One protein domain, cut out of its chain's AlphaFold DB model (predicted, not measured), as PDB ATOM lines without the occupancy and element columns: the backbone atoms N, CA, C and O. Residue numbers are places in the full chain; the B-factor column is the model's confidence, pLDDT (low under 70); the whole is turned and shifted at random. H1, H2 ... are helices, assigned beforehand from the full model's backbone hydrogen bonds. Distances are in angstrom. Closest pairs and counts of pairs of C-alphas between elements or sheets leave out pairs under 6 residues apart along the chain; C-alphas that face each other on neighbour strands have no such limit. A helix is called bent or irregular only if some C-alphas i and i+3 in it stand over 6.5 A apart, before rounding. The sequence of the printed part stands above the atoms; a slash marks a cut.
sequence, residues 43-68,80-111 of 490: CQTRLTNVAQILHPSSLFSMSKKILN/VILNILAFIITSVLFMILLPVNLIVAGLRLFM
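This is residues 43 to 68 and 80 to 111 of the 490 residues of an uncharacterized protein of Chlamydia pneumoniae (UniProt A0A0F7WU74). One long helix, H3, bends into two arms, and two shorter helices, H1 and H2, follow one another along it, H1 packed on arm H3b and H2 on arm H3a. The whole is a rod whose C-alphas span 43 by 19 by 11 A. You have 58 printed residues, with three named helices in the order H1, H2, H3 and no named strand; the class is all helix. It is loose, with a radius of gyration of the C-alphas of 13.1 A.

Find C-alpha 43 at (358.563, 86.535, 248.494); from there H1 runs over residues 43 to 53, 15.3 A. H2 holds residues 56 to 67, 16.3 A. Past the cut, find C-alpha 80 at (320.567, 82.749, 259.537), where H3, residues 80 to 109, begins. By its hydrogen bonds it was assigned as one helix, but it is bent: C-alphas 96 and 99 are 7.2 A apart. Its arms are H3a, residues 80 to 96, 24.5 A, and H3b, residues 99 to 109, 15.5 A, ending at C-alpha 109 at (357.446, 73.839, 246.858).

Start at H1, which touches H3b, closest at the C-alphas of Leu 47 and Val 104, 6.5 A. They run opposite ways at 37 degrees, only just a steep tilt. H1 and H2 are close but not clearly touching, their closest C-alphas, of Ile 53 and Leu 59, being 6.9 A apart. H2 touches H3a, closest at the C-alphas of Ser 63 and Ala 86, 5.3 A, opposite ways at a steep tilt of 53 degrees. The lines of H3a and H3b stand at a steep tilt of 60 degrees. H1 and H3a are apart, as are H2 and H3b. In H1, H2, H3a and H3b every O i to N i+4 pair is within hydrogen-bond range.

Look at Val 80 and Met 111, whose C-alphas are the two farthest apart, 43.3 A. The link from H1 to H2 is tight; the link across the cut, H2 to H3, lacks residues 69 to 79, and C-alphas 68 and 80 are 12.5 A apart. Mean pLDDT of the printed part is 73.5, with residues 43 to 54, 56 and 108 to 111 under 70.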
ATOM      1  N   CYS A  43     359.469  87.330 249.306       52.88
ATOM      2  CA  CYS A  43     358.563  86.535 248.494       52.88
ATOM      3  C   CYS A  43     357.778  85.455 249.276       52.88
ATOM      4  O   CYS A  43     356.558  85.415 249.163       52.88
ATOM      5  N   GLN A  44     358.425  84.619 250.090       57.50
ATOM      6  CA  GLN A  44     357.814  83.593 250.940       57.50
ATOM      7  C   GLN A  44     356.880  84.190 252.000       57.50
ATOM      8  O   GLN A  44     355.740  83.749 252.063       57.50
ATOM      9  N   THR A  45     357.262  85.236 252.744       54.72
ATOM     10  CA  THR A  45     356.353  85.908 253.704       54.72
ATOM     11  C   THR A  45     355.140  86.509 252.999       54.72
ATOM     12  O   THR A  45     354.002  86.362 253.449       54.72
ATOM     13  N   ARG A  46     355.351  87.142 251.834       62.12
ATOM     14  CA  ARG A  46     354.256  87.655 250.998       62.12
ATOM     15  C   ARG A  46     353.351  86.526 250.504       62.12
ATOM     16  O   ARG A  46     352.136  86.673 250.566       62.12
ATOM     17  N   LEU A  47     353.906  85.390 250.085       62.22
ATOM     18  CA  LEU A  47     353.141  84.200 249.697       62.22
ATOM     19  C   LEU A  47     352.401  83.583 250.893       62.22
ATOM     20  O   LEU A  47     351.295  83.071 250.715       62.22
ATOM     21  N   THR A  48     352.968  83.635 252.103       63.31
ATOM     22  CA  THR A  48     352.334  83.218 253.367       63.31
ATOM     23  C   THR A  48     351.112  84.062 253.675       63.31
ATOM     24  O   THR A  48     350.017  83.511 253.811       63.31
ATOM     25  N   ASN A  49     351.265  85.382 253.636       64.00
ATOM     26  CA  ASN A  49     350.173  86.328 253.844       64.00
ATOM     27  C   ASN A  49     349.083  86.186 252.773       64.00
ATOM     28  O   ASN A  49     347.896  86.173 253.094       64.00
ATOM     29  N   VAL A  50     349.463  86.003 251.503       67.06
ATOM     30  CA  VAL A  50     348.500  85.782 250.414       67.06
ATOM     31  C   VAL A  50     347.706  84.491 250.631       67.06
ATOM     32  O   VAL A  50     346.482  84.530 250.539       67.06
ATOM     33  N   ALA A  51     348.329  83.365 250.993       65.62
ATOM     34  CA  ALA A  51     347.550  82.142 251.223       65.62
ATOM     35  C   ALA A  51     346.686  82.196 252.492       65.62
ATOM     36  O   ALA A  51     345.624  81.581 252.523       65.62
ATOM     37  N   GLN A  52     347.100  82.936 253.528       67.88
ATOM     38  CA  GLN A  52     346.263  83.161 254.713       67.88
ATOM     39  C   GLN A  52     345.005  83.976 254.376       67.88
ATOM     40  O   GLN A  52     343.933  83.708 254.920       67.88
ATOM     41  N   ILE A  53     345.104  84.929 253.445       69.44
ATOM     42  CA  ILE A  53     343.955  85.693 252.933       69.44
ATOM     43  C   ILE A  53     343.041  84.805 252.076       69.44
ATOM     44  O   ILE A  53     341.820  84.916 252.174       69.44
ATOM     45  N   LEU A  54     343.617  83.897 251.283       68.38
ATOM     46  CA  LEU A  54     342.887  82.930 250.453       68.38
ATOM     47  C   LEU A  54     342.283  81.760 251.255       68.38
ATOM     48  O   LEU A  54     341.570  80.929 250.688       68.38
ATOM     49  N   HIS A  55     342.547  81.678 252.562       74.00
ATOM     50  CA  HIS A  55     342.006  80.628 253.414       74.00
ATOM     51  C   HIS A  55     340.476  80.781 253.581       74.00
ATOM     52  O   HIS A  55     339.996  81.899 253.807       74.00
ATOM     53  N   PRO A  56     339.688  79.686 253.539       69.69
ATOM     54  CA  PRO A  56     338.223  79.741 253.606       69.69
ATOM     55  C   PRO A  56     337.669  80.516 254.809       69.69
ATOM     56  O   PRO A  56     336.685  81.239 254.680       69.69
ATOM     57  N   SER A  57     338.317  80.415 255.975       72.00
ATOM     58  CA  SER A  57     337.897  81.139 257.184       72.00
ATOM     59  C   SER A  57     338.064  82.661 257.060       72.00
ATOM     60  O   SER A  57     337.205  83.417 257.521       72.00
ATOM     61  N   SER A  58     339.130  83.115 256.398       73.06
ATOM     62  CA  SER A  58     339.406  84.532 256.135       73.06
ATOM     63  C   SER A  58     338.405  85.104 255.131       73.06
ATOM     64  O   SER A  58     337.817  86.162 255.376       73.06
ATOM     65  N   LEU A  59     338.143  84.369 254.045       74.69
ATOM     66  CA  LEU A  59     337.146  84.729 253.030       74.69
ATOM     67  C   LEU A  59     335.724  84.783 253.614       74.69
ATOM     68  O   LEU A  59     334.968  85.709 253.311       74.69
ATOM     69  N   PHE A  60     335.383  83.857 254.514       73.75
ATOM     70  CA  PHE A  60     334.105  83.860 255.231       73.75
ATOM     71  C   PHE A  60     333.947  85.074 256.146       73.75
ATOM     72  O   PHE A  60     332.915  85.749 256.124       73.75
ATOM     73  N   SER A  61     334.992  85.403 256.906       74.38
ATOM     74  CA  SER A  61     335.012  86.577 257.784       74.38
ATOM     75  C   SER A  61     334.855  87.887 257.000       74.38
ATOM     76  O   SER A  61     334.056  88.745 257.385       74.38
ATOM     77  N   MET A  62     335.547  88.033 255.861       75.56
ATOM     78  CA  MET A  62     335.382  89.198 254.980       75.56
ATOM     79  C   MET A  62     333.979  89.273 254.380       75.56
ATOM     80  O   MET A  62     333.351  90.327 254.446       75.56
ATOM     81  N   SER A  63     333.460  88.159 253.856       78.06
ATOM     82  CA  SER A  63     332.114  88.101 253.272       78.06
ATOM     83  C   SER A  63     331.051  88.522 254.289       78.06
ATOM     84  O   SER A  63     330.169  89.318 253.978       78.06
ATOM     85  N   LYS A  64     331.184  88.078 255.545       75.00
ATOM     86  CA  LYS A  64     330.283  88.455 256.642       75.00
ATOM     87  C   LYS A  64     330.363  89.943 256.999       75.00
ATOM     88  O   LYS A  64     329.327  90.560 257.226       75.00
ATOM     89  N   LYS A  65     331.567  90.529 257.019       77.25
ATOM     90  CA  LYS A  65     331.765  91.971 257.264       77.25
ATOM     91  C   LYS A  65     331.197  92.840 256.142       77.25
ATOM     92  O   LYS A  65     330.649  93.898 256.424       77.25
ATOM     93  N   ILE A  66     331.302  92.394 254.890       74.31
ATOM     94  CA  ILE A  66     330.747  93.106 253.729       74.31
ATOM     95  C   ILE A  66     329.216  93.049 253.734       74.31
ATOM     96  O   ILE A  66     328.565  94.051 253.457       74.31
ATOM     97  N   LEU A  67     328.640  91.892 254.071       73.56
ATOM     98  CA  LEU A  67     327.187  91.704 254.113       73.56
ATOM     99  C   LEU A  67     326.518  92.387 255.316       73.56
ATOM    100  O   LEU A  67     325.319  92.643 255.268       73.56
ATOM    101  N   ASN A  68     327.265  92.684 256.386       73.06
ATOM    102  CA  ASN A  68     326.760  93.408 257.553       73.06
ATOM    103  C   ASN A  68     327.795  94.417 258.105       73.06
ATOM    104  O   ASN A  68     328.407  94.167 259.148       73.06
ATOM    105  N   VAL A  80     320.425  84.033 260.243       76.75
ATOM    106  CA  VAL A  80     320.567  82.749 259.537       76.75
ATOM    107  C   VAL A  80     320.750  82.976 258.036       76.75
ATOM    108  O   VAL A  80     321.691  82.441 257.451       76.75
ATOM    109  N   ILE A  81     319.928  83.836 257.426       78.81
ATOM    110  CA  ILE A  81     320.024  84.162 255.994       78.81
ATOM    111  C   ILE A  81     321.389  84.780 255.659       78.81
ATOM    112  O   ILE A  81     322.015  84.371 254.685       78.81
ATOM    113  N   LEU A  82     321.895  85.701 256.485       79.75
ATOM    114  CA  LEU A  82     323.206  86.328 256.279       79.75
ATOM    115  C   LEU A  82     324.365  85.325 256.335       79.75
ATOM    116  O   LEU A  82     325.281  85.413 255.519       79.75
ATOM    117  N   ASN A  83     324.338  84.361 257.262       78.06
ATOM    118  CA  ASN A  83     325.385  83.337 257.327       78.06
ATOM    119  C   ASN A  83     325.302  82.365 256.139       78.06
ATOM    120  O   ASN A  83     326.345  81.984 255.611       78.06
ATOM    121  N   ILE A  84     324.095  82.012 255.681       82.38
ATOM    122  CA  ILE A  84     323.910  81.192 254.474       82.38
ATOM    123  C   ILE A  84     324.450  81.934 253.243       82.38
ATOM    124  O   ILE A  84     325.217  81.362 252.471       82.38
ATOM    125  N   LEU A  85     324.130  83.223 253.087       80.94
ATOM    126  CA  LEU A  85     324.625  84.029 251.969       80.94
ATOM    127  C   LEU A  85     326.155  84.176 252.007       80.94
ATOM    128  O   LEU A  85     326.817  83.999 250.986       80.94
ATOM    129  N   ALA A  86     326.725  84.442 253.189       81.25
ATOM    130  CA  ALA A  86     328.171  84.524 253.385       81.25
ATOM    131  C   ALA A  86     328.863  83.198 253.044       81.25
ATOM    132  O   ALA A  86     329.925  83.204 252.424       81.25
ATOM    133  N   PHE A  87     328.253  82.064 253.398       80.81
ATOM    134  CA  PHE A  87     328.772  80.736 253.079       80.81
ATOM    135  C   PHE A  87     328.763  80.462 251.570       80.81
ATOM    136  O   PHE A  87     329.764  79.993 251.026       80.81
ATOM    137  N   ILE A  88     327.673  80.813 250.878       85.00
ATOM    138  CA  ILE A  88     327.562  80.661 249.419       85.00
ATOM    139  C   ILE A  88     328.610  81.530 248.715       85.00
ATOM    140  O   ILE A  88     329.360  81.029 247.880       85.00
ATOM    141  N   ILE A  89     328.726  82.807 249.097       82.12
ATOM    142  CA  ILE A  89     329.709  83.741 248.524       82.12
ATOM    143  C   ILE A  89     331.138  83.246 248.766       82.12
ATOM    144  O   ILE A  89     331.948  83.232 247.842       82.12
ATOM    145  N   THR A  90     331.434  82.768 249.976       82.62
ATOM    146  CA  THR A  90     332.748  82.196 250.311       82.62
ATOM    147  C   THR A  90     333.057  80.965 249.470       82.62
ATOM    148  O   THR A  90     334.170  80.840 248.969       82.62
ATOM    149  N   SER A  91     332.080  80.078 249.275       80.31
ATOM    150  CA  SER A  91     332.248  78.861 248.473       80.31
ATOM    151  C   SER A  91     332.516  79.190 247.004       80.31
ATOM    152  O   SER A  91     333.424  78.622 246.401       80.31
ATOM    153  N   VAL A  92     331.787  80.157 246.435       85.12
ATOM    154  CA  VAL A  92     332.005  80.625 245.057       85.12
ATOM    155  C   VAL A  92     333.376  81.290 244.913       85.12
ATOM    156  O   VAL A  92     334.124  80.953 243.997       85.12
ATOM    157  N   LEU A  93     333.748  82.185 245.835       80.56
ATOM    158  CA  LEU A  93     335.064  82.834 245.841       80.56
ATOM    159  C   LEU A  93     336.196  81.818 245.980       80.56
ATOM    160  O   LEU A  93     337.189  81.915 245.266       80.56
ATOM    161  N   PHE A  94     336.042  80.824 246.852       80.31
ATOM    162  CA  PHE A  94     337.037  79.775 247.037       80.31
ATOM    163  C   PHE A  94     337.219  78.938 245.767       80.31
ATOM    164  O   PHE A  94     338.353  78.688 245.372       80.31
ATOM    165  N   MET A  95     336.131  78.576 245.078       81.75
ATOM    166  CA  MET A  95     336.204  77.856 243.801       81.75
ATOM    167  C   MET A  95     336.900  78.676 242.705       81.75
ATOM    168  O   MET A  95     337.715  78.132 241.964       81.75
ATOM    169  N   ILE A  96     336.634  79.986 242.626       82.06
ATOM    170  CA  ILE A  96     337.288  80.891 241.663       82.06
ATOM    171  C   ILE A  96     338.776  81.081 241.996       82.06
ATOM    172  O   ILE A  96     339.607  81.177 241.094       82.06
ATOM    173  N   LEU A  97     339.124  81.134 243.283       81.06
ATOM    174  CA  LEU A  97     340.485  81.388 243.766       81.06
ATOM    175  C   LEU A  97     341.325  80.113 243.937       81.06
ATOM    176  O   LEU A  97     342.532  80.207 244.162       81.06
ATOM    177  N   LEU A  98     340.724  78.929 243.789       79.44
ATOM    178  CA  LEU A  98     341.403  77.636 243.881       79.44
ATOM    179  C   LEU A  98     342.629  77.529 242.951       79.44
ATOM    180  O   LEU A  98     343.680  77.110 243.437       79.44
ATOM    181  N   PRO A  99     342.579  77.960 241.669       80.50
ATOM    182  CA  PRO A  99     343.747  77.919 240.788       80.50
ATOM    183  C   PRO A  99     344.896  78.793 241.305       80.50
ATOM    184  O   PRO A  99     346.052  78.386 241.261       80.50
ATOM    185  N   VAL A 100     344.584  79.970 241.858       77.31
ATOM    186  CA  VAL A 100     345.577  80.883 242.447       77.31
ATOM    187  C   VAL A 100     346.195  80.264 243.698       77.31
ATOM    188  O   VAL A 100     347.409  80.325 243.880       77.31
ATOM    189  N   ASN A 101     345.383  79.618 244.533       74.81
ATOM    190  CA  ASN A 101     345.855  78.960 245.748       74.81
ATOM    191  C   ASN A 101     346.782  77.772 245.426       74.81
ATOM    192  O   ASN A 101     347.815  77.597 246.069       74.81
ATOM    193  N   LEU A 102     346.469  77.012 244.369       76.38
ATOM    194  CA  LEU A 102     347.323  75.936 243.854       76.38
ATOM    195  C   LEU A 102     348.642  76.467 243.272       76.38
ATOM    196  O   LEU A 102     349.690  75.876 243.518       76.38
ATOM    197  N   ILE A 103     348.623  77.603 242.566       78.62
ATOM    198  CA  ILE A 103     349.841  78.262 242.064       78.62
ATOM    199  C   ILE A 103     350.717  78.745 243.229       78.62
ATOM    200  O   ILE A 103     351.923  78.512 243.225       78.62
ATOM    201  N   VAL A 104     350.128  79.368 244.256       73.44
ATOM    202  CA  VAL A 104     350.846  79.820 245.461       73.44
ATOM    203  C   VAL A 104     351.451  78.635 246.222       73.44
ATOM    204  O   VAL A 104     352.601  78.714 246.653       73.44
ATOM    205  N   ALA A 105     350.718  77.528 246.355       70.50
ATOM    206  CA  ALA A 105     351.222  76.299 246.965       70.50
ATOM    207  C   ALA A 105     352.363  75.670 246.145       70.50
ATOM    208  O   ALA A 105     353.379  75.274 246.713       70.50
ATOM    209  N   GLY A 106     352.236  75.649 244.815       74.25
ATOM    210  CA  GLY A 106     353.286  75.194 243.904       74.25
ATOM    211  C   GLY A 106     354.556  76.039 244.014       74.25
ATOM    212  O   GLY A 106     355.639  75.495 244.192       74.25
ATOM    213  N   LEU A 107     354.435  77.369 244.009       71.31
ATOM    214  CA  LEU A 107     355.575  78.284 244.152       71.31
ATOM    215  C   LEU A 107     356.322  78.101 245.481       71.31
ATOM    216  O   LEU A 107     357.536  78.276 245.515       71.31
ATOM    217  N   ARG A 108     355.634  77.705 246.559       62.72
ATOM    218  CA  ARG A 108     356.282  77.379 247.840       62.72
ATOM    219  C   ARG A 108     357.115  76.101 247.795       62.72
ATOM    220  O   ARG A 108     358.117  76.036 248.494       62.72
ATOM    221  N   LEU A 109     356.718  75.108 246.996       65.19
ATOM    222  CA  LEU A 109     357.446  73.839 246.858       65.19
ATOM    223  C   LEU A 109     358.760  73.992 246.078       65.19
ATOM    224  O   LEU A 109     359.677  73.206 246.282       65.19
ATOM    225  N   PHE A 110     358.854  74.999 245.205       65.25
ATOM    226  CA  PHE A 110     360.038  75.257 244.377       65.25
ATOM    227  C   PHE A 110     361.018  76.278 244.973       65.25
ATOM    228  O   PHE A 110     362.063  76.529 244.373       65.25
ATOM    229  N   MET A 111     360.717  76.871 246.134       57.62
ATOM    230  CA  MET A 111     361.678  77.741 246.814       57.62
ATOM    231  C   MET A 111     362.681  76.914 247.628       57.62
ATOM    232  O   MET A 111     362.273  75.971 248.310       57.62
TER     233      MET A 111